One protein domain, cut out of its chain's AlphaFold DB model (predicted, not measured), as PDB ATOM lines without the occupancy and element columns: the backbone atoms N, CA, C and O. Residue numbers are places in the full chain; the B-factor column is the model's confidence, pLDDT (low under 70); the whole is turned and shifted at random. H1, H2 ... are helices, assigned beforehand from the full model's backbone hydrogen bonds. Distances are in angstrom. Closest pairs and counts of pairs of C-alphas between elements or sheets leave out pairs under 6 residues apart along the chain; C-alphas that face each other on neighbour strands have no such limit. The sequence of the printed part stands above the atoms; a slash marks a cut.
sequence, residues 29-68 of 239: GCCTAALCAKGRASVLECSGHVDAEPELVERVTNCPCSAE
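This is residues 29 to 68 of the 239 residues of an uncharacterized protein of Streptomyces sp. 42 (UniProt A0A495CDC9). This is a small domain with little regular structure: two short helices, H1 and H2, stand apart on a body made mostly of loops. The long link between them, residues 41 to 53, passes through the middle of the body. Of the 40 printed residues, 15 are in named helices, H1 then H2, with no named strand, and the class is all helix. The whole is compact and rounded, with a radius of gyration of the C-alphas of 8.6 A and spans of 22 by 18 by 15 A.

Go first to H1, residues 33 to 40, then to H2, residues 54 to 60; they are apart, with no C-alpha of the one within 8 A of the other. In H1 and H2 every O i to N i+4 pair is within hydrogen-bond range.

Find C-alpha 33 at (275.689, 286.777, 182.682); from there H1 runs 10.4 A to C-alpha 40. H2 runs 10.1 A from C-alpha 54 to C-alpha 60 at (284.039, 294.647, 187.049).

Look at Ala 41 and Glu 55 for the two C-alphas farthest apart, 22.4 A. The printed part has no cut, and no printed residue is under 70 in pLDDT.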
ATOM      1  N   GLY A  29     278.509 293.830 178.986       92.25
ATOM      2  CA  GLY A  29     279.612 293.084 178.352       92.25
ATOM      3  C   GLY A  29     280.899 292.939 179.191       92.25
ATOM      4  O   GLY A  29     281.866 292.331 178.748       92.25
ATOM      5  N   CYS A  30     280.926 293.482 180.409       92.25
ATOM      6  CA  CYS A  30     282.097 293.572 181.280       92.25
ATOM      7  C   CYS A  30     282.381 292.294 182.097       92.25
ATOM      8  O   CYS A  30     283.495 292.070 182.574       92.25
ATOM      9  N   CYS A  31     281.378 291.436 182.261       94.12
ATOM     10  CA  CYS A  31     281.447 290.173 182.991       94.12
ATOM     11  C   CYS A  31     280.589 289.108 182.296       94.12
ATOM     12  O   CYS A  31     280.038 289.360 181.229       94.12
ATOM     13  N   THR A  32     280.459 287.919 182.886       95.25
ATOM     14  CA  THR A  32     279.518 286.896 182.404       95.25
ATOM     15  C   THR A  32     278.103 287.173 182.916       95.25
ATOM     16  O   THR A  32     277.927 287.805 183.960       95.25
ATOM     17  N   ALA A  33     277.079 286.661 182.232       94.94
ATOM     18  CA  ALA A  33     275.689 286.777 182.682       94.94
ATOM     19  C   ALA A  33     275.484 286.206 184.101       94.94
ATOM     20  O   ALA A  33     274.799 286.810 184.923       94.94
ATOM     21  N   ALA A  34     276.150 285.090 184.423       93.88
ATOM     22  CA  ALA A  34     276.089 284.467 185.745       93.88
ATOM     23  C   ALA A  34     276.725 285.338 186.842       93.88
ATOM     24  O   ALA A  34     276.157 285.477 187.925       93.88
ATOM     25  N   LEU A  35     277.885 285.948 186.569       95.25
ATOM     26  CA  LEU A  35     278.521 286.872 187.510       95.25
ATOM     27  C   LEU A  35     277.673 288.136 187.700       95.25
ATOM     28  O   LEU A  35     277.478 288.574 188.829       95.25
ATOM     29  N   CYS A  36     277.101 288.676 186.620       95.81
ATOM     30  CA  CYS A  36     276.196 289.819 186.690       95.81
ATOM     31  C   CYS A  36     274.957 289.533 187.550       95.81
ATOM     32  O   CYS A  36     274.567 290.386 188.342       95.81
ATOM     33  N   ALA A  37     274.340 288.355 187.408       94.44
ATOM     34  CA  ALA A  37     273.180 287.968 188.210       94.44
ATOM     35  C   ALA A  37     273.527 287.916 189.709       94.44
ATOM     36  O   ALA A  37     272.843 288.534 190.523       94.44
ATOM     37  N   LYS A  38     274.655 287.283 190.065       95.25
ATOM     38  CA  LYS A  38     275.159 287.253 191.449       95.25
ATOM     39  C   LYS A  38     275.484 288.645 191.990       95.25
ATOM     40  O   LYS A  38     275.159 288.951 193.135       95.25
ATOM     41  N   GLY A  39     276.126 289.484 191.179       95.94
ATOM     42  CA  GLY A  39     276.484 290.851 191.553       95.94
ATOM     43  C   GLY A  39     275.262 291.741 191.767       95.94
ATOM     44  O   GLY A  39     275.232 292.509 192.719       95.94
ATOM     45  N   ARG A  40     274.225 291.605 190.932       95.25
ATOM     46  CA  ARG A  40     272.942 292.320 191.076       95.25
ATOM     47  C   ARG A  40     272.225 292.013 192.381       95.25
ATOM     48  O   ARG A  40     271.631 292.911 192.971       95.25
ATOM     49  N   ALA A  41     272.308 290.761 192.809       95.44
ATOM     50  CA  ALA A  41     271.699 290.248 194.026       95.44
ATOM     51  C   ALA A  41     272.609 290.363 195.264       95.44
ATOM     52  O   ALA A  41     272.360 289.717 196.280       95.44
ATOM     53  N   SER A  42     273.684 291.156 195.206       96.44
ATOM     54  CA  SER A  42     274.660 291.262 196.290       96.44
ATOM     55  C   SER A  42     275.060 292.700 196.561       96.44
ATOM     56  O   SER A  42     275.354 293.456 195.643       96.44
ATOM     57  N   VAL A  43     275.174 293.046 197.845       96.31
ATOM     58  CA  VAL A  43     275.749 294.328 198.288       96.31
ATOM     59  C   VAL A  43     277.256 294.426 198.031       96.31
ATOM     60  O   VAL A  43     277.820 295.511 198.099       96.31
ATOM     61  N   LEU A  44     277.912 293.294 197.751       95.69
ATOM     62  CA  LEU A  44     279.333 293.239 197.395       95.69
ATOM     63  C   LEU A  44     279.579 293.481 195.898       95.69
ATOM     64  O   LEU A  44     280.725 293.427 195.457       95.69
ATOM     65  N   GLU A  45     278.517 293.739 195.128       96.88
ATOM     66  CA  GLU A  45     278.567 293.975 193.684       96.88
ATOM     67  C   GLU A  45     279.180 292.792 192.905       96.88
ATOM     68  O   GLU A  45     279.389 291.705 193.446       96.88
ATOM     69  N   CYS A  46     279.454 292.958 191.606       96.31
ATOM     70  CA  CYS A  46     280.174 291.948 190.821       96.31
ATOM     71  C   CYS A  46     281.591 291.684 191.363       96.31
ATOM     72  O   CYS A  46     282.039 290.540 191.347       96.31
ATOM     73  N   SER A  47     282.296 292.717 191.834       95.06
ATOM     74  CA  SER A  47     283.695 292.617 192.276       95.06
ATOM     75  C   SER A  47     283.877 291.730 193.507       95.06
ATOM     76  O   SER A  47     284.893 291.053 193.611       95.06
ATOM     77  N   GLY A  48     282.887 291.656 194.399       94.69
ATOM     78  CA  GLY A  48     282.928 290.767 195.561       94.69
ATOM     79  C   GLY A  48     282.747 289.277 195.260       94.69
ATOM     80  O   GLY A  48     282.883 288.464 196.168       94.69
ATOM     81  N   HIS A  49     282.431 288.916 194.012       94.69
ATOM     82  CA  HIS A  49     282.218 287.529 193.565       94.69
ATOM     83  C   HIS A  49     283.255 287.055 192.547       94.69
ATOM     84  O   HIS A  49     283.073 286.015 191.911       94.69
ATOM     85  N   VAL A  50     284.303 287.845 192.348       93.12
ATOM     86  CA  VAL A  50     285.421 287.515 191.477       93.12
ATOM     87  C   VAL A  50     286.562 286.991 192.341       93.12
ATOM     88  O   VAL A  50     286.863 287.558 193.391       93.12
ATOM     89  N   ASP A  51     287.182 285.898 191.901       86.75
ATOM     90  CA  ASP A  51     288.411 285.389 192.508       86.75
ATOM     91  C   ASP A  51     289.546 286.416 192.351       86.75
ATOM     92  O   ASP A  51     289.427 287.365 191.586       86.75
ATOM     93  N   ALA A  52     290.668 286.264 193.057       80.19
ATOM     94  CA  ALA A  52     291.732 287.279 193.130       80.19
ATOM     95  C   ALA A  52     292.524 287.535 191.816       80.19
ATOM     96  O   ALA A  52     293.681 287.945 191.870       80.19
ATOM     97  N   GLU A  53     291.923 287.302 190.646       88.94
ATOM     98  CA  GLU A  53     292.394 287.690 189.317       88.94
ATOM     99  C   GLU A  53     292.296 289.219 189.139       88.94
ATOM    100  O   GLU A  53     291.197 289.752 188.943       88.94
ATOM    101  N   PRO A  54     293.422 289.958 189.170       89.38
ATOM    102  CA  PRO A  54     293.386 291.420 189.245       89.38
ATOM    103  C   PRO A  54     292.705 292.082 188.042       89.38
ATOM    104  O   PRO A  54     291.959 293.043 188.209       89.38
ATOM    105  N   GLU A  55     292.903 291.534 186.839       91.25
ATOM    106  CA  GLU A  55     292.334 292.070 185.597       91.25
ATOM    107  C   GLU A  55     290.802 292.004 185.587       91.25
ATOM    108  O   GLU A  55     290.124 292.942 185.161       91.25
ATOM    109  N   LEU A  56     290.234 290.894 186.073       90.25
ATOM    110  CA  LEU A  56     288.788 290.735 186.137       90.25
ATOM    111  C   LEU A  56     288.192 291.636 187.217       90.25
ATOM    112  O   LEU A  56     287.168 292.270 186.962       90.25
ATOM    113  N   VAL A  57     288.843 291.730 188.384       93.25
ATOM    114  CA  VAL A  57     288.431 292.633 189.470       93.25
ATOM    115  C   VAL A  57     288.386 294.075 188.977       93.25
ATOM    116  O   VAL A  57     287.365 294.740 189.155       93.25
ATOM    117  N   GLU A  58     289.441 294.553 188.316       93.12
ATOM    118  CA  GLU A  58     289.490 295.910 187.764       93.12
ATOM    119  C   GLU A  58     288.363 296.138 186.750       93.12
ATOM    120  O   GLU A  58     287.632 297.124 186.846       93.12
ATOM    121  N   ARG A  59     288.140 295.181 185.841       93.12
ATOM    122  CA  ARG A  59     287.107 295.279 184.799       93.12
ATOM    123  C   ARG A  59     285.681 295.350 185.346       93.12
ATOM    124  O   ARG A  59     284.829 295.988 184.727       93.12
ATOM    125  N   VAL A  60     285.390 294.666 186.454       95.31
ATOM    126  CA  VAL A  60     284.039 294.647 187.049       95.31
ATOM    127  C   VAL A  60     283.863 295.639 188.197       95.31
ATOM    128  O   VAL A  60     282.749 295.787 188.705       95.31
ATOM    129  N   THR A  61     284.928 296.321 188.615       94.25
ATOM    130  CA  THR A  61     284.855 297.373 189.632       94.25
ATOM    131  C   THR A  61     283.982 298.516 189.120       94.25
ATOM    132  O   THR A  61     284.177 299.010 188.013       94.25
ATOM    133  N   ASN A  62     282.995 298.935 189.922       91.25
ATOM    134  CA  ASN A  62     281.963 299.899 189.527       91.25
ATOM    135  C   ASN A  62     281.123 299.459 188.309       91.25
ATOM    136  O   ASN A  62     280.609 300.303 187.573       91.25
ATOM    137  N   CYS A  63     280.957 298.148 188.091       95.94
ATOM    138  CA  CYS A  63     280.054 297.619 187.069       95.94
ATOM    139  C   CYS A  63     278.647 298.229 187.237       95.94
ATOM    140  O   CYS A  63     278.018 298.008 188.276       95.94
ATOM    141  N   PRO A  64     278.096 298.936 186.231       95.94
ATOM    142  CA  PRO A  64     276.841 299.674 186.386       95.94
ATOM    143  C   PRO A  64     275.652 298.763 186.706       95.94
ATOM    144  O   PRO A  64     274.689 299.214 187.316       95.94
ATOM    145  N   CYS A  65     275.725 297.479 186.350       96.19
ATOM    146  CA  CYS A  65     274.680 296.501 186.628       96.19
ATOM    147  C   CYS A  65     274.507 296.189 188.117       96.19
ATOM    148  O   CYS A  65     273.440 295.716 188.489       96.19
ATOM    149  N   SER A  66     275.536 296.396 188.938       96.75
ATOM    150  CA  SER A  66     275.554 296.044 190.364       96.75
ATOM    151  C   SER A  66     276.031 297.178 191.269       96.75
ATOM    152  O   SER A  66     275.935 297.054 192.485       96.75
ATOM    153  N   ALA A  67     276.574 298.249 190.687       96.00
ATOM    154  CA  ALA A  67     277.197 299.333 191.422       96.00
ATOM    155  C   ALA A  67     276.211 300.014 192.365       96.00
ATOM    156  O   ALA A  67     275.056 300.278 192.015       96.00
ATOM    157  N   GLU A  68     276.709 300.387 193.536       95.50
ATOM    158  CA  GLU A  68     275.989 301.238 194.473       95.50
ATOM    159  C   GLU A  68     275.627 302.597 193.854       95.50
ATOM    160  O   GLU A  68     274.614 303.179 194.205       95.50
TER     161      GLU A  68